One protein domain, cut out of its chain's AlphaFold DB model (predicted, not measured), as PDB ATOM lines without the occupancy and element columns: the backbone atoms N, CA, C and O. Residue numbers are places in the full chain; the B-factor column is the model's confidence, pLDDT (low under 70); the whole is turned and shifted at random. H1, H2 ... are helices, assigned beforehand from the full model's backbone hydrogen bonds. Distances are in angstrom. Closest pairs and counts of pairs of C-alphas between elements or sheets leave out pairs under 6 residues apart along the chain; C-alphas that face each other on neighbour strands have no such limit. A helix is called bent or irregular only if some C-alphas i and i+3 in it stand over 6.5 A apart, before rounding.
ATOM      1  N   SER A 309     -49.365 -10.360 -42.842       79.31
ATOM      2  CA  SER A 309     -47.990 -10.002 -42.511       79.31
ATOM      3  C   SER A 309     -47.863  -8.598 -41.892       79.31
ATOM      4  O   SER A 309     -46.752  -8.064 -41.821       79.31
ATOM      5  N   GLY A 310     -48.966  -7.948 -41.499       83.44
ATOM      6  CA  GLY A 310     -48.977  -6.574 -40.973       83.44
ATOM      7  C   GLY A 310     -48.039  -6.350 -39.777       83.44
ATOM      8  O   GLY A 310     -47.324  -5.342 -39.716       83.44
ATOM      9  N   PHE A 311     -47.952  -7.327 -38.871       86.06
ATOM     10  CA  PHE A 311     -47.042  -7.291 -37.721       86.06
ATOM     11  C   PHE A 311     -45.554  -7.338 -38.125       86.06
ATOM     12  O   PHE A 311     -44.714  -6.688 -37.493       86.06
ATOM     13  N   LEU A 312     -45.222  -8.046 -39.214       87.75
ATOM     14  CA  LEU A 312     -43.865  -8.108 -39.772       87.75
ATOM     15  C   LEU A 312     -43.486  -6.784 -40.423       87.75
ATOM     16  O   LEU A 312     -42.415  -6.258 -40.140       87.75
ATOM     17  N   ILE A 313     -44.389  -6.195 -41.215       85.19
ATOM     18  CA  ILE A 313     -44.186  -4.867 -41.821       85.19
ATOM     19  C   ILE A 313     -43.938  -3.823 -40.728       85.19
ATOM     20  O   ILE A 313     -42.987  -3.045 -40.799       85.19
ATOM     21  N   THR A 314     -44.758  -3.844 -39.678       88.19
ATOM     22  CA  THR A 314     -44.593  -2.955 -38.522       88.19
ATOM     23  C   THR A 314     -43.240  -3.173 -37.842       88.19
ATOM     24  O   THR A 314     -42.560  -2.208 -37.501       88.19
ATOM     25  N   SER A 315     -42.805  -4.427 -37.701       90.62
ATOM     26  CA  SER A 315     -41.510  -4.765 -37.105       90.62
ATOM     27  C   SER A 315     -40.318  -4.310 -37.945       90.62
ATOM     28  O   SER A 315     -39.382  -3.744 -37.383       90.62
ATOM     29  N   VAL A 316     -40.369  -4.471 -39.271       87.94
ATOM     30  CA  VAL A 316     -39.343  -3.953 -40.191       87.94
ATOM     31  C   VAL A 316     -39.268  -2.428 -40.109       87.94
ATOM     32  O   VAL A 316     -38.177  -1.880 -39.966       87.94
ATOM     33  N   ASN A 317     -40.408  -1.731 -40.118       87.31
ATOM     34  CA  ASN A 317     -40.453  -0.267 -40.019       87.31
ATOM     35  C   ASN A 317     -39.901   0.254 -38.676       87.31
ATOM     36  O   ASN A 317     -39.155   1.241 -38.639       87.31
ATOM     37  N   ASP A 318     -40.244  -0.405 -37.566       90.06
ATOM     38  CA  ASP A 318     -39.785  -0.024 -36.227       90.06
ATOM     39  C   ASP A 318     -38.269  -0.256 -36.063       90.06
ATOM     40  O   ASP A 318     -37.555   0.606 -35.533       90.06
ATOM     41  N   ILE A 319     -37.753  -1.386 -36.565       89.94
ATOM     42  CA  ILE A 319     -36.311  -1.677 -36.564       89.94
ATOM     43  C   ILE A 319     -35.569  -0.716 -37.493       89.94
ATOM     44  O   ILE A 319     -34.562  -0.152 -37.079       89.94
ATOM     45  N   THR A 320     -36.091  -0.446 -38.690       87.75
ATOM     46  CA  THR A 320     -35.528   0.543 -39.622       87.75
ATOM     47  C   THR A 320     -35.388   1.898 -38.944       87.75
ATOM     48  O   THR A 320     -34.308   2.475 -38.933       87.75
ATOM     49  N   THR A 321     -36.447   2.378 -38.287       88.56
ATOM     50  CA  THR A 321     -36.412   3.653 -37.557       88.56
ATOM     51  C   THR A 321     -35.336   3.657 -36.471       88.56
ATOM     52  O   THR A 321     -34.688   4.678 -36.242       88.56
ATOM     53  N   THR A 322     -35.137   2.527 -35.794       89.06
ATOM     54  CA  THR A 322     -34.101   2.372 -34.768       89.06
ATOM     55  C   THR A 322     -32.702   2.406 -35.385       89.06
ATOM     56  O   THR A 322     -31.856   3.176 -34.931       89.06
ATOM     57  N   LEU A 323     -32.475   1.648 -36.459       88.50
ATOM     58  CA  LEU A 323     -31.203   1.592 -37.176       88.50
ATOM     59  C   LEU A 323     -30.834   2.935 -37.803       88.50
ATOM     60  O   LEU A 323     -29.709   3.383 -37.605       88.50
ATOM     61  N   SER A 324     -31.769   3.628 -38.464       86.62
ATOM     62  CA  SER A 324     -31.521   4.962 -39.027       86.62
ATOM     63  C   SER A 324     -31.011   5.919 -37.953       86.62
ATOM     64  O   SER A 324     -30.035   6.634 -38.165       86.62
ATOM     65  N   LYS A 325     -31.618   5.909 -36.758       85.94
ATOM     66  CA  LYS A 325     -31.143   6.764 -35.666       85.94
ATOM     67  C   LYS A 325     -29.712   6.394 -35.250       85.94
ATOM     68  O   LYS A 325     -28.924   7.298 -34.973       85.94
ATOM     69  N   ILE A 326     -29.371   5.101 -35.172       86.50
ATOM     70  CA  ILE A 326     -28.020   4.629 -34.797       86.50
ATOM     71  C   ILE A 326     -26.999   5.075 -35.852       86.50
ATOM     72  O   ILE A 326     -25.963   5.658 -35.514       86.50
ATOM     73  N   VAL A 327     -27.316   4.856 -37.128       84.69
ATOM     74  CA  VAL A 327     -26.490   5.223 -38.281       84.69
ATOM     75  C   VAL A 327     -26.205   6.726 -38.297       84.69
ATOM     76  O   VAL A 327     -25.041   7.133 -38.269       84.69
ATOM     77  N   TYR A 328     -27.250   7.554 -38.238       81.44
ATOM     78  CA  TYR A 328     -27.131   9.014 -38.313       81.44
ATOM     79  C   TYR A 328     -26.812   9.688 -36.967       81.44
ATOM     80  O   TYR A 328     -26.752  10.911 -36.885       81.44
ATOM     81  N   GLY A 329     -26.574   8.908 -35.906       70.88
ATOM     82  CA  GLY A 329     -26.078   9.412 -34.622       70.88
ATOM     83  C   GLY A 329     -27.097  10.199 -33.794       70.88
ATOM     84  O   GLY A 329     -26.708  10.947 -32.904       70.88
ATOM     85  N   THR A 330     -28.397  10.034 -34.045       64.75
ATOM     86  CA  THR A 330     -29.459  10.745 -33.310       64.75
ATOM     87  C   THR A 330     -29.958   9.981 -32.075       64.75
ATOM     88  O   THR A 330     -30.952  10.383 -31.471       64.75
ATOM     89  N   VAL A 331     -29.345   8.844 -31.716       59.00
ATOM     90  CA  VAL A 331     -29.754   8.043 -30.546       59.00
ATOM     91  C   VAL A 331     -29.012   8.483 -29.290       59.00
ATOM     92  O   VAL A 331     -27.789   8.555 -29.266       59.00
ATOM     93  N   THR A 332     -29.755   8.639 -28.198       53.38
ATOM     94  CA  THR A 332     -29.261   8.808 -26.822       53.38
ATOM     95  C   THR A 332     -28.786   7.488 -26.184       53.38
ATOM     96  O   THR A 332     -28.954   7.281 -24.985       53.38
ATOM     97  N   THR A 333     -28.267   6.536 -26.966       54.41
ATOM     98  CA  THR A 333     -27.806   5.233 -26.456       54.41
ATOM     99  C   THR A 333     -26.382   5.333 -25.930       54.41
ATOM    100  O   THR A 333     -25.589   6.138 -26.407       54.41
ATOM    101  N   ASN A 334     -26.016   4.434 -25.014       55.78
ATOM    102  CA  ASN A 334     -24.661   4.301 -24.462       55.78
ATOM    103  C   ASN A 334     -23.553   4.035 -25.513       55.78
ATOM    104  O   ASN A 334     -22.380   4.013 -25.151       55.78
ATOM    105  N   ALA A 335     -23.900   3.830 -26.790       60.25
ATOM    106  CA  ALA A 335     -22.971   3.714 -27.912       60.25
ATOM    107  C   ALA A 335     -22.467   5.102 -28.343       60.25
ATOM    108  O   ALA A 335     -23.025   5.731 -29.243       60.25
ATOM    109  N   LYS A 336     -21.434   5.596 -27.654       70.12
ATOM    110  CA  LYS A 336     -20.864   6.934 -27.886       70.12
ATOM    111  C   LYS A 336     -19.815   6.946 -29.000       70.12
ATOM    112  O   LYS A 336     -19.623   7.981 -29.631       70.12
ATOM    113  N   SER A 337     -19.132   5.822 -29.237       81.88
ATOM    114  CA  SER A 337     -18.101   5.713 -30.274       81.88
ATOM    115  C   SER A 337     -18.655   5.160 -31.592       81.88
ATOM    116  O   SER A 337     -19.725   4.554 -31.641       81.88
ATOM    117  N   LEU A 338     -17.926   5.372 -32.694       82.00
ATOM    118  CA  LEU A 338     -18.248   4.747 -33.981       82.00
ATOM    119  C   LEU A 338     -18.215   3.213 -33.887       82.00
ATOM    120  O   LEU A 338     -19.115   2.569 -34.415       82.00
ATOM    121  N   GLU A 339     -17.238   2.651 -33.174       83.88
ATOM    122  CA  GLU A 339     -17.103   1.200 -33.007       83.88
ATOM    123  C   GLU A 339     -18.252   0.594 -32.200       83.88
ATOM    124  O   GLU A 339     -18.805  -0.428 -32.598       83.88
ATOM    125  N   ASP A 340     -18.712   1.264 -31.138       82.69
ATOM    126  CA  ASP A 340     -19.885   0.802 -30.382       82.69
ATOM    127  C   ASP A 340     -21.144   0.765 -31.254       82.69
ATOM    128  O   ASP A 340     -21.992  -0.116 -31.101       82.69
ATOM    129  N   ARG A 341     -21.285   1.735 -32.169       85.12
ATOM    130  CA  ARG A 341     -22.402   1.775 -33.117       85.12
ATOM    131  C   ARG A 341     -22.287   0.659 -34.146       85.12
ATOM    132  O   ARG A 341     -23.286  -0.007 -34.387       85.12
ATOM    133  N   LYS A 342     -21.095   0.416 -34.706       87.19
ATOM    134  CA  LYS A 342     -20.852  -0.708 -35.626       87.19
ATOM    135  C   LYS A 342     -21.150  -2.054 -34.964       87.19
ATOM    136  O   LYS A 342     -21.868  -2.862 -35.543       87.19
ATOM    137  N   LEU A 343     -20.693  -2.256 -33.727       87.69
ATOM    138  CA  LEU A 343     -21.008  -3.448 -32.941       87.69
ATOM    139  C   LEU A 343     -22.515  -3.588 -32.692       87.69
ATOM    140  O   LEU A 343     -23.075  -4.667 -32.838       87.69
ATOM    141  N   LEU A 344     -23.204  -2.506 -32.325       88.94
ATOM    142  CA  LEU A 344     -24.650  -2.565 -32.122       88.94
ATOM    143  C   LEU A 344     -25.388  -2.917 -33.423       88.94
ATOM    144  O   LEU A 344     -26.312  -3.722 -33.392       88.94
ATOM    145  N   LEU A 345     -24.975  -2.352 -34.559       90.25
ATOM    146  CA  LEU A 345     -25.546  -2.672 -35.871       90.25
ATOM    147  C   LEU A 345     -25.344  -4.149 -36.227       90.25
ATOM    148  O   LEU A 345     -26.306  -4.795 -36.640       90.25
ATOM    149  N   SER A 346     -24.145  -4.694 -35.994       90.75
ATOM    150  CA  SER A 346     -23.852  -6.112 -36.237       90.75
ATOM    151  C   SER A 346     -24.729  -7.030 -35.388       90.75
ATOM    152  O   SER A 346     -25.243  -8.032 -35.873       90.75
ATOM    153  N   LEU A 347     -24.986  -6.658 -34.131       92.06
ATOM    154  CA  LEU A 347     -25.840  -7.428 -33.226       92.06
ATOM    155  C   LEU A 347     -27.328  -7.354 -33.587       92.06
ATOM    156  O   LEU A 347     -28.063  -8.294 -33.281       92.06
ATOM    157  N   LEU A 348     -27.780  -6.262 -34.210       92.94
ATOM    158  CA  LEU A 348     -29.167  -6.069 -34.648       92.94
ATOM    159  C   LEU A 348     -29.464  -6.734 -36.000       92.94
ATOM    160  O   LEU A 348     -30.603  -7.141 -36.237       92.94
ATOM    161  N   GLU A 349     -28.460  -6.870 -36.868       92.12
ATOM    162  CA  GLU A 349     -28.584  -7.452 -38.209       92.12
ATOM    163  C   GLU A 349     -29.284  -8.828 -38.232       92.12
ATOM    164  O   GLU A 349     -30.216  -8.970 -39.023       92.12
ATOM    165  N   PRO A 350     -28.978  -9.815 -37.359       93.94
ATOM    166  CA  PRO A 350     -29.680 -11.102 -37.374       93.94
ATOM    167  C   PRO A 350     -31.197 -10.983 -37.181       93.94
ATOM    168  O   PRO A 350     -31.959 -11.791 -37.708       93.94
ATOM    169  N   SER A 351     -31.652  -9.964 -36.437       94.50
ATOM    170  CA  SER A 351     -33.087  -9.696 -36.278       94.50
ATOM    171  C   SER A 351     -33.696  -9.193 -37.585       94.50
ATOM    172  O   SER A 351     -34.782  -9.628 -37.960       94.50
ATOM    173  N   VAL A 352     -32.993  -8.305 -38.295       92.12
ATOM    174  CA  VAL A 352     -33.409  -7.795 -39.611       92.12
ATOM    175  C   VAL A 352     -33.502  -8.933 -40.617       92.12
ATOM    176  O   VAL A 352     -34.533  -9.078 -41.272       92.12
ATOM    177  N   GLU A 353     -32.444  -9.739 -40.712       92.06
ATOM    178  CA  GLU A 353     -32.366 -10.914 -41.578       92.06
ATOM    179  C   GLU A 353     -33.567 -11.832 -41.358       92.06
ATOM    180  O   GLU A 353     -34.313 -12.120 -42.295       92.06
ATOM    181  N   TRP A 354     -33.793 -12.247 -40.110       93.25
ATOM    182  CA  TRP A 354     -34.837 -13.213 -39.792       93.25
ATOM    183  C   TRP A 354     -36.238 -12.682 -40.103       93.25
ATOM    184  O   TRP A 354     -37.042 -13.369 -40.735       93.25
ATOM    185  N   ILE A 355     -36.533 -11.444 -39.694       91.25
ATOM    186  CA  ILE A 355     -37.849 -10.824 -39.904       91.25
ATOM    187  C   ILE A 355     -38.115 -10.625 -41.396       91.25
ATOM    188  O   ILE A 355     -39.225 -10.892 -41.860       91.25
ATOM    189  N   THR A 356     -37.098 -10.204 -42.150       87.94
ATOM    190  CA  THR A 356     -37.207  -9.991 -43.596       87.94
ATOM    191  C   THR A 356     -37.448 -11.311 -44.314       87.94
ATOM    192  O   THR A 356     -38.456 -11.442 -45.003       87.94
ATOM    193  N   LYS A 357     -36.628 -12.336 -44.055       88.12
ATOM    194  CA  LYS A 357     -36.835 -13.685 -44.599       88.12
ATOM    195  C   LYS A 357     -38.259 -14.192 -44.336       88.12
ATOM    196  O   LYS A 357     -38.934 -14.704 -45.230       88.12
ATOM    197  N   CYS A 358     -38.758 -14.010 -43.112       87.00
ATOM    198  CA  CYS A 358     -40.117 -14.414 -42.763       87.00
ATOM    199  C   CYS A 358     -41.180 -13.610 -43.525       87.00
ATOM    200  O   CYS A 358     -42.134 -14.204 -44.018       87.00
ATOM    201  N   LEU A 359     -41.020 -12.293 -43.675       85.38
ATOM    202  CA  LEU A 359     -41.949 -11.442 -44.429       85.38
ATOM    203  C   LEU A 359     -42.142 -11.939 -45.869       85.38
ATOM    204  O   LEU A 359     -43.281 -12.066 -46.327       85.38
ATOM    205  N   PHE A 360     -41.048 -12.272 -46.555       79.38
ATOM    206  CA  PHE A 360     -41.089 -12.813 -47.916       79.38
ATOM    207  C   PHE A 360     -41.714 -14.216 -47.957       79.38
ATOM    208  O   PHE A 360     -42.547 -14.500 -48.826       79.38
ATOM    209  N   LYS A 361     -41.409 -15.075 -46.973       80.62
ATOM    210  CA  LYS A 361     -42.035 -16.402 -46.831       80.62
ATOM    211  C   LYS A 361     -43.560 -16.309 -46.665       80.62
ATOM    212  O   LYS A 361     -44.288 -16.979 -47.386       80.62
ATOM    213  N   TYR A 362     -44.061 -15.433 -45.794       74.44
ATOM    214  CA  TYR A 362     -45.507 -15.230 -45.610       74.44
ATOM    215  C   TYR A 362     -46.194 -14.738 -46.888       74.44
ATOM    216  O   TYR A 362     -47.249 -15.234 -47.276       74.44
ATOM    217  N   ARG A 363     -45.595 -13.760 -47.569       68.94
ATOM    218  CA  ARG A 363     -46.185 -13.164 -48.775       68.94
ATOM    219  C   ARG A 363     -46.200 -14.127 -49.963       68.94
ATOM    220  O   ARG A 363     -47.202 -14.177 -50.672       68.94
ATOM    221  N   SER A 364     -45.144 -14.924 -50.133       67.75
ATOM    222  CA  SER A 364     -45.085 -15.975 -51.160       67.75
ATOM    223  C   SER A 364     -46.120 -17.082 -50.922       67.75
ATOM    224  O   SER A 364     -46.778 -17.514 -51.867       67.75
ATOM    225  N   GLN A 365     -46.340 -17.484 -49.667       64.56
ATOM    226  CA  GLN A 365     -47.371 -18.464 -49.300       64.56
ATOM    227  C   GLN A 365     -48.799 -17.955 -49.543       64.56
ATOM    228  O   GLN A 365     -49.666 -18.725 -49.950       64.56
ATOM    229  N   LEU A 366     -49.045 -16.655 -49.349       56.00
ATOM    230  CA  LEU A 366     -50.371 -16.051 -49.506       56.00
ATOM    231  C   LEU A 366     -50.800 -15.828 -50.966       56.00
ATOM    232  O   LEU A 366     -51.933 -15.408 -51.188       56.00
ATOM    233  N   LYS A 367     -49.928 -16.067 -51.965       53.75
ATOM    234  CA  LYS A 367     -50.158 -15.704 -53.387       53.75
ATOM    235  C   LYS A 367     -50.670 -14.260 -53.568       53.75
ATOM    236  O   LYS A 367     -51.323 -13.944 -54.561       53.75
ATOM    237  N   CYS A 368     -50.404 -13.389 -52.594       43.78
ATOM    238  CA  CYS A 368     -50.730 -11.973 -52.665       43.78
ATOM    239  C   CYS A 368     -49.755 -11.336 -53.653       43.78
ATOM    240  O   CYS A 368     -48.555 -11.589 -53.552       43.78
ATOM    241  N   GLY A 369     -50.299 -10.564 -54.597       46.78
ATOM    242  CA  GLY A 369     -49.604 -10.024 -55.765       46.78
ATOM    243  C   GLY A 369     -48.173  -9.559 -55.502       46.78
ATOM    244  O   GLY A 369     -47.885  -8.948 -54.478       46.78
ATOM    245  N   ASP A 370     -47.310  -9.912 -56.454       49.38
ATOM    246  CA  ASP A 370     -45.928  -9.500 -56.658       49.38
ATOM    247  C   ASP A 370     -45.360  -8.547 -55.592       49.38
ATOM    248  O   ASP A 370     -45.402  -7.327 -55.727       49.38
ATOM    249  N   ILE A 371     -44.716  -9.128 -54.570       45.75
ATOM    250  CA  ILE A 371     -43.766  -8.458 -53.651       45.75
ATOM    251  C   ILE A 371     -42.813  -7.536 -54.437       45.75
ATOM    252  O   ILE A 371     -42.479  -6.424 -54.035       45.75
ATOM    253  N   LEU A 372     -42.444  -8.047 -55.605       46.16
ATOM    254  CA  LEU A 372     -41.846  -7.410 -56.758       46.16
ATOM    255  C   LEU A 372     -42.374  -6.019 -57.074       46.16
ATOM    256  O   LEU A 372     -41.594  -5.084 -57.130       46.16
ATOM    257  N   VAL A 373     -43.675  -5.875 -57.294       47.00
ATOM    258  CA  VAL A 373     -44.285  -4.634 -57.759       47.00
ATOM    259  C   VAL A 373     -44.420  -3.643 -56.609       47.00
ATOM    260  O   VAL A 373     -44.245  -2.461 -56.855       47.00
ATOM    261  N   ASP A 374     -44.621  -4.078 -55.363       50.00
ATOM    262  CA  ASP A 374     -44.739  -3.170 -54.208       50.00
ATOM    263  C   ASP A 374     -43.385  -2.646 -53.692       50.00
ATOM    264  O   ASP A 374     -43.315  -1.522 -53.187       50.00
ATOM    265  N   ILE A 375     -42.314  -3.441 -53.826       47.78
ATOM    266  CA  ILE A 375     -40.934  -3.038 -53.504       47.78
ATOM    267  C   ILE A 375     -40.277  -2.331 -54.702       47.78
ATOM    268  O   ILE A 375     -39.562  -1.353 -54.502       47.78
ATOM    269  N   ALA A 376     -40.530  -2.777 -55.942       39.81
ATOM    270  CA  ALA A 376     -39.973  -2.164 -57.153       39.81
ATOM    271  C   ALA A 376     -40.784  -0.974 -57.691       39.81
ATOM    272  O   ALA A 376     -40.216  -0.121 -58.375       39.81
ATOM    273  N   SER A 377     -42.069  -0.824 -57.339       46.81
ATOM    274  CA  SER A 377     -42.792   0.451 -57.498       46.81
ATOM    275  C   SER A 377     -42.358   1.419 -56.403       46.81
ATOM    276  O   SER A 377     -43.164   1.907 -55.614       46.81
ATOM    277  N   VAL A 378     -41.072   1.767 -56.420       44.91
ATOM    278  CA  VAL A 378     -40.338   2.731 -55.574       44.91
ATOM    279  C   VAL A 378     -40.960   4.147 -55.589       44.91
ATOM    280  O   VAL A 378     -40.425   5.097 -55.028       44.91
ATOM    281  N   ARG A 379     -42.124   4.329 -56.219       38.84
ATOM    282  CA  ARG A 379     -42.770   5.617 -56.461       38.84
ATOM    283  C   ARG A 379     -44.096   5.826 -55.730       38.84
ATOM    284  O   ARG A 379     -44.505   6.975 -55.609       38.84
ATOM    285  N   ASN A 380     -44.748   4.778 -55.222       36.00
ATOM    286  CA  ASN A 380     -46.075   4.903 -54.612       36.00
ATOM    287  C   ASN A 380     -46.111   4.259 -53.227       36.00
ATOM    288  O   ASN A 380     -46.269   3.055 -53.147       36.00
ATOM    289  N   ASN A 381     -45.995   5.077 -52.171       39.78
ATOM    290  CA  ASN A 381     -46.444   4.870 -50.780       39.78
ATOM    291  C   ASN A 381     -47.000   3.474 -50.402       39.78
ATOM    292  O   ASN A 381     -48.145   3.359 -49.957       39.78
ATOM    293  N   THR A 382     -46.207   2.410 -50.527       44.19
ATOM    294  CA  THR A 382     -46.527   1.116 -49.928       44.19
ATOM    295  C   THR A 382     -46.177   1.183 -48.442       44.19
ATOM    296  O   THR A 382     -45.405   2.027 -47.990       44.19
ATOM    297  N   LYS A 383     -46.808   0.339 -47.621       51.66
ATOM    298  CA  LYS A 383     -46.694   0.385 -46.149       51.66
ATOM    299  C   LYS A 383     -45.260   0.170 -45.616       51.66
ATOM    300  O   LYS A 383     -45.031   0.380 -44.423       51.66
ATOM    301  N   LEU A 384     -44.312  -0.252 -46.461       54.75
ATOM    302  CA  LEU A 384     -42.882  -0.221 -46.153       54.75
ATOM    303  C   LEU A 384     -42.386   1.219 -46.309       54.75
ATOM    304  O   LEU A 384     -42.409   1.783 -47.401       54.75
ATOM    305  N   ALA A 385     -41.956   1.836 -45.211       54.47
ATOM    306  CA  ALA A 385     -41.522   3.226 -45.251       54.47
ATOM    307  C   ALA A 385     -40.313   3.390 -46.188       54.47
ATOM    308  O   ALA A 385     -39.369   2.609 -46.104       54.47
ATOM    309  N   VAL A 386     -40.296   4.460 -46.995       55.41
ATOM    310  CA  VAL A 386     -39.171   4.862 -47.874       55.41
ATOM    311  C   VAL A 386     -37.814   4.834 -47.143       55.41
ATOM    312  O   VAL A 386     -36.797   4.484 -47.731       55.41
ATOM    313  N   LYS A 387     -37.816   5.083 -45.826       59.19
ATOM    314  CA  LYS A 387     -36.647   4.982 -44.935       59.19
ATOM    315  C   LYS A 387     -35.962   3.611 -44.910       59.19
ATOM    316  O   LYS A 387     -34.791   3.545 -44.554       59.19
ATOM    317  N   CYS A 388     -36.653   2.522 -45.265       60.06
ATOM    318  CA  CYS A 388     -36.061   1.178 -45.312       60.06
ATOM    319  C   CYS A 388     -34.915   1.100 -46.325       60.06
ATOM    320  O   CYS A 388     -33.966   0.351 -46.122       60.06
ATOM    321  N   PHE A 389     -34.979   1.903 -47.387       65.50
ATOM    322  CA  PHE A 389     -33.992   1.901 -48.465       65.50
ATOM    323  C   PHE A 389     -32.804   2.837 -48.206       65.50
ATOM    324  O   PHE A 389     -31.852   2.822 -48.974       65.50
ATOM    325  N   GLU A 390     -32.837   3.632 -47.133       70.81
ATOM    326  CA  GLU A 390     -31.760   4.571 -46.774       70.81
ATOM    327  C   GLU A 390     -30.709   3.939 -45.847       70.81
ATOM    328  O   GLU A 390     -29.644   4.517 -45.650       70.81
ATOM    329  N   VAL A 391     -31.004   2.762 -45.279       82.19
ATOM    330  CA  VAL A 391     -30.122   2.034 -44.359       82.19
ATOM    331  C   VAL A 391     -29.581   0.782 -45.049       82.19
ATOM    332  O   VAL A 391     -30.343  -0.145 -45.335       82.19
ATOM    333  N   SER A 392     -28.269   0.716 -45.282       84.81
ATOM    334  CA  SER A 392     -27.634  -0.349 -46.076       84.81
ATOM    335  C   SER A 392     -27.905  -1.763 -45.562       84.81
ATOM    336  O   SER A 392     -28.197  -2.638 -46.374       84.81
ATOM    337  N   VAL A 393     -27.881  -2.010 -44.246       85.69
ATOM    338  CA  VAL A 393     -28.163  -3.356 -43.707       85.69
ATOM    339  C   VAL A 393     -29.607  -3.808 -43.962       85.69
ATOM    340  O   VAL A 393     -29.843  -4.991 -44.210       85.69
ATOM    341  N   ILE A 394     -30.580  -2.888 -43.954       84.50
ATOM    342  CA  ILE A 394     -31.971  -3.207 -44.307       84.50
ATOM    343  C   ILE A 394     -32.059  -3.494 -45.804       84.50
ATOM    344  O   ILE A 394     -32.590  -4.531 -46.198       84.50
ATOM    345  N   LEU A 395     -31.493  -2.604 -46.626       83.50
ATOM    346  CA  LEU A 395     -31.479  -2.749 -48.077       83.50
ATOM    347  C   LEU A 395     -30.843  -4.081 -48.497       83.50
ATOM    348  O   LEU A 395     -31.434  -4.804 -49.289       83.50
ATOM    349  N   HIS A 396     -29.692  -4.447 -47.927       87.75
ATOM    350  CA  HIS A 396     -29.030  -5.720 -48.203       87.75
ATOM    351  C   HIS A 396     -29.946  -6.917 -47.927       87.75
ATOM    352  O   HIS A 396     -30.127  -7.766 -48.798       87.75
ATOM    353  N   ASN A 397     -30.552  -6.970 -46.737       86.25
ATOM    354  CA  ASN A 397     -31.413  -8.085 -46.350       86.25
ATOM    355  C   ASN A 397     -32.702  -8.144 -47.184       86.25
ATOM    356  O   ASN A 397     -33.180  -9.236 -47.467       86.25
ATOM    357  N   LEU A 398     -33.243  -7.001 -47.622       81.94
ATOM    358  CA  LEU A 398     -34.370  -6.960 -48.559       81.94
ATOM    359  C   LEU A 398     -33.970  -7.487 -49.939       81.94
ATOM    360  O   LEU A 398     -34.670  -8.327 -50.495       81.94
ATOM    361  N   LEU A 399     -32.845  -7.012 -50.484       81.44
ATOM    362  CA  LEU A 399     -32.359  -7.415 -51.804       81.44
ATOM    363  C   LEU A 399     -32.000  -8.902 -51.856       81.44
ATOM    364  O   LEU A 399     -32.223  -9.539 -52.881       81.44
ATOM    365  N   ARG A 400     -31.476  -9.460 -50.759       85.12
ATOM    366  CA  ARG A 400     -31.090 -10.874 -50.668       85.12
ATOM    367  C   ARG A 400     -32.269 -11.838 -50.820       85.12
ATOM    368  O   ARG A 400     -32.067 -12.957 -51.279       85.12
ATOM    369  N   GLU A 401     -33.479 -11.411 -50.467       83.06
ATOM    370  CA  GLU A 401     -34.695 -12.228 -50.590       83.06
ATOM    371  C   GLU A 401     -35.404 -12.056 -51.950       83.06
ATOM    372  O   GLU A 401     -36.382 -12.752 -52.233       83.06
ATOM    373  N   LEU A 402     -34.939 -11.142 -52.813       77.62
ATOM    374  CA  LEU A 402     -35.500 -10.946 -54.152       77.62
ATOM    375  C   LEU A 402     -34.976 -12.002 -55.136       77.62
ATOM    376  O   LEU A 402     -33.795 -12.344 -55.140       77.62
ATOM    377  N   SER A 403     -35.845 -12.480 -56.033       79.06
ATOM    378  CA  SER A 403     -35.434 -13.338 -57.145       79.06
ATOM    379  C   SER A 403     -34.592 -12.571 -58.170       79.06
ATOM    380  O   SER A 403     -34.684 -11.347 -58.321       79.06
ATOM    381  N   THR A 404     -33.751 -13.303 -58.897       78.69
ATOM    382  CA  THR A 404     -32.812 -12.737 -59.872       78.69
ATOM    383  C   THR A 404     -33.524 -12.005 -61.007       78.69
ATOM    384  O   THR A 404     -32.996 -11.019 -61.521       78.69
ATOM    385  N   GLU A 405     -34.742 -12.422 -61.362       76.44
ATOM    386  CA  GLU A 405     -35.569 -11.752 -62.369       76.44
ATOM    387  C   GLU A 405     -35.969 -10.336 -61.926       76.44
ATOM    388  O   GLU A 405     -35.900  -9.397 -62.720       76.44
ATOM    389  N   ILE A 406     -36.317 -10.159 -60.644       72.06
ATOM    390  CA  ILE A 406     -36.675  -8.859 -60.045       72.06
ATOM    391  C   ILE A 406     -35.503  -7.904 -60.087       72.06
ATOM    392  O   ILE A 406     -35.636  -6.740 -60.478       72.06
ATOM    393  N   VAL A 407     -34.364  -8.419 -59.630       75.69
ATOM    394  CA  VAL A 407     -33.132  -7.655 -59.507       75.69
ATOM    395  C   VAL A 407     -32.671  -7.230 -60.897       75.69
ATOM    396  O   VAL A 407     -32.326  -6.068 -61.089       75.69
ATOM    397  N   GLY A 408     -32.760  -8.125 -61.887       74.94
ATOM    398  CA  GLY A 408     -32.465  -7.814 -63.284       74.94
ATOM    399  C   GLY A 408     -33.393  -6.749 -63.873       74.94
ATOM    400  O   GLY A 408     -32.914  -5.787 -64.471       74.94
ATOM    401  N   ALA A 409     -34.708  -6.870 -63.662       76.00
ATOM    402  CA  ALA A 409     -35.694  -5.925 -64.195       76.00
ATOM    403  C   ALA A 409     -35.563  -4.505 -63.612       76.00
ATOM    404  O   ALA A 409     -35.901  -3.532 -64.284       76.00
ATOM    405  N   ASN A 410     -35.050  -4.375 -62.384       72.38
ATOM    406  CA  ASN A 410     -34.961  -3.106 -61.652       72.38
ATOM    407  C   ASN A 410     -33.521  -2.659 -61.373       72.38
ATOM    408  O   ASN A 410     -33.299  -1.783 -60.535       72.38
ATOM    409  N   ALA A 411     -32.540  -3.231 -62.078       76.88
ATOM    410  CA  ALA A 411     -31.118  -3.078 -61.776       76.88
ATOM    411  C   ALA A 411     -30.672  -1.612 -61.634       76.88
ATOM    412  O   ALA A 411     -29.981  -1.274 -60.678       76.88
ATOM    413  N   LEU A 412     -31.111  -0.719 -62.530       75.00
ATOM    414  CA  LEU A 412     -30.751   0.706 -62.477       75.00
ATOM    415  C   LEU A 412     -31.300   1.413 -61.229       75.00
ATOM    416  O   LEU A 412     -30.587   2.198 -60.609       75.00
ATOM    417  N   GLY A 413     -32.544   1.119 -60.840       74.81
ATOM    418  CA  GLY A 413     -33.140   1.674 -59.622       74.81
ATOM    419  C   GLY A 413     -32.477   1.124 -58.359       74.81
ATOM    420  O   GLY A 413     -32.255   1.863 -57.406       74.81
ATOM    421  N   ILE A 414     -32.104  -0.159 -58.371       76.56
ATOM    422  CA  ILE A 414     -31.366  -0.798 -57.274       76.56
ATOM    423  C   ILE A 414     -29.975  -0.176 -57.117       76.56
ATOM    424  O   ILE A 414     -29.576   0.111 -55.993       76.56
ATOM    425  N   ILE A 415     -29.259   0.094 -58.213       79.69
ATOM    426  CA  ILE A 415     -27.950   0.766 -58.166       79.69
ATOM    427  C   ILE A 415     -28.075   2.162 -57.543       79.69
ATOM    428  O   ILE A 415     -27.327   2.474 -56.621       79.69
ATOM    429  N   ASP A 416     -29.051   2.968 -57.971       78.31
ATOM    430  CA  ASP A 416     -29.307   4.299 -57.394       78.31
ATOM    431  C   ASP A 416     -29.646   4.227 -55.891       78.31
ATOM    432  O   ASP A 416     -29.159   5.033 -55.095       78.31
ATOM    433  N   MET A 417     -30.417   3.220 -55.464       77.19
ATOM    434  CA  MET A 417     -30.687   2.975 -54.042       77.19
ATOM    435  C   MET A 417     -29.421   2.600 -53.263       77.19
ATOM    436  O   MET A 417     -29.180   3.151 -52.190       77.19
ATOM    437  N   ILE A 418     -28.582   1.710 -53.803       79.62
ATOM    438  CA  ILE A 418     -27.310   1.315 -53.179       79.62
ATOM    439  C   ILE A 418     -26.378   2.522 -53.038       79.62
ATOM    440  O   ILE A 418     -25.716   2.674 -52.011       79.62
ATOM    441  N   GLU A 419     -26.328   3.404 -54.038       80.12
ATOM    442  CA  GLU A 419     -25.520   4.623 -53.970       80.12
ATOM    443  C   GLU A 419     -25.982   5.571 -52.860       80.12
ATOM    444  O   GLU A 419     -25.138   6.162 -52.179       80.12
ATOM    445  N   LYS A 420     -27.297   5.672 -52.637       76.56
ATOM    446  CA  LYS A 420     -27.901   6.506 -51.586       76.56
ATOM    447  C   LYS A 420     -27.779   5.909 -50.183       76.56
ATOM    448  O   LYS A 420     -27.703   6.664 -49.220       76.56
ATOM    449  N   ALA A 421     -27.724   4.584 -50.065       77.12
ATOM    450  CA  ALA A 421     -27.692   3.869 -48.788       77.12
ATOM    451  C   ALA A 421     -26.281   3.691 -48.193       77.12
ATOM    452  O   ALA A 421     -26.111   2.929 -47.246       77.12
ATOM    453  N   LYS A 422     -25.239   4.338 -48.734       77.44
ATOM    454  CA  LYS A 422     -23.857   4.187 -48.240       77.44
ATOM    455  C   LYS A 422     -23.707   4.744 -46.822       77.44
ATOM    456  O   LYS A 422     -23.509   5.943 -46.631       77.44
ATOM    457  N   ASP A 423     -23.758   3.858 -45.834       80.88
ATOM    458  CA  ASP A 423     -23.661   4.206 -44.420       80.88
ATOM    459  C   ASP A 423     -22.756   3.242 -43.618       80.88
ATOM    460  O   ASP A 423     -22.169   2.310 -44.164       80.88
ATOM    461  N   ILE A 424     -22.606   3.476 -42.309       76.56
ATOM    462  CA  ILE A 424     -21.691   2.719 -41.429       76.56
ATOM    463  C   ILE A 424     -22.074   1.241 -41.213       76.56
ATOM    464  O   ILE A 424     -21.275   0.482 -40.665       76.56
ATOM    465  N   SER A 425     -23.288   0.844 -41.595       76.06
ATOM    466  CA  SER A 425     -23.775  -0.537 -41.584       76.06
ATOM    467  C   SER A 425     -23.387  -1.318 -42.845       76.06
ATOM    468  O   SER A 425     -23.531  -2.537 -42.847       76.06
ATOM    469  N   LEU A 426     -22.801  -0.666 -43.860       68.75
ATOM    470  CA  LEU A 426     -22.370  -1.320 -45.099       68.75
ATOM    471  C   LEU A 426     -21.247  -2.335 -44.849       68.75
ATOM    472  O   LEU A 426     -21.256  -3.409 -45.433       68.75
ATOM    473  N   ASP A 427     -20.333  -2.039 -43.919       63.19
ATOM    474  CA  ASP A 427     -19.238  -2.943 -43.527       63.19
ATOM    475  C   ASP A 427     -19.733  -4.235 -42.845       63.19
ATOM    476  O   ASP A 427     -18.958  -5.169 -42.661       63.19
ATOM    477  N   GLN A 428     -21.003  -4.284 -42.422       58.09
ATOM    478  CA  GLN A 428     -21.620  -5.487 -41.845       58.09
ATOM    479  C   GLN A 428     -22.120  -6.455 -42.924       58.09
ATOM    480  O   GLN A 428     -22.449  -7.599 -42.627       58.09
ATOM    481  N   VAL A 429     -22.165  -5.996 -44.175       51.84
ATOM    482  CA  VAL A 429     -22.584  -6.759 -45.345       51.84
ATOM    483  C   VAL A 429     -21.341  -7.412 -45.955       51.84
ATOM    484  O   VAL A 429     -20.752  -6.894 -46.902       51.84
ATOM    485  N   GLY A 430     -20.893  -8.504 -45.335       41.28
ATOM    486  CA  GLY A 430     -19.791  -9.351 -45.809       41.28
ATOM    487  C   GLY A 430     -20.291 -10.598 -46.513       41.28
ATOM    488  O   GLY A 430     -21.140 -11.291 -45.907       41.28
TER     489      GLY A 430
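What this domain is: This is residues 309 to 430 of the 430 residues of an uncharacterized protein of Amborella trichopoda (UniProt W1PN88). A long helical hairpin, H1 and the bent helix H2, makes one side of the domain; the shorter H4 and H5 pack on it in the middle, H7 lies beyond them, and H3 and H6 are near each other at one end. The printed part has 122 residues with seven named helices, H1 to H7 in chain order, and no named strand: all helix. It is compact, with a radius of gyration of the C-alphas of 14.4 A and spans of 44 by 30 by 26 A.

How they stand to each other: H2, residues 338 to 365, was assigned as one helix by its hydrogen bonds but is bent, C-alphas 347 and 350 being 6.7 A apart; its arms are H2a, residues 338 to 347, and H2b, residues 350 to 365. H1, residues 310 to 327, forms a hairpin with H2a, at a shallow tilt of 18 degrees, opposite ways; the closest C-alphas, of Ile 326 and Arg 341, are 6.5 A apart. H5, residues 392 to 400, touches H2b, closest at the C-alphas of Asn 397 and Glu 353, 5.6 A. H4, residues 386 to 390, touches H1, closest at the C-alphas of Cys 388 and Thr 320, 5.8 A. H7, residues 411 to 420, only just touches H4, with 3 pairs of C-alphas within 8 A, closest at Lys 420 and Glu 390, 6.5 A. H3, residues 371 to 376, and H6, residues 404 to 409, are close but not clearly touching, closest at the C-alphas of Leu 372 and Ile 406, 6.3 A. Each O i to N i+4 pair is within hydrogen-bond range in H1, H2a, H2b, H3, H5, H6 and H7; H4 has 0 of 1, but 2 of 2 O i to N i+3 pairs.

Where its parts are: H1 begins at C-alpha 310 (-48.977, -6.574, -40.973) and is 25.5 A long; H2b is 22.6 A. H7 ends at C-alpha 420 (-27.901, 6.506, -51.586).

The domain as a whole: The C-alphas of Lys 336 and Lys 367, the two farthest apart, are 45.0 A apart. The printed part has no cut and no long link. pLDDT is under 70 at residues 330 to 335, 363 to 389 and 426 to 430.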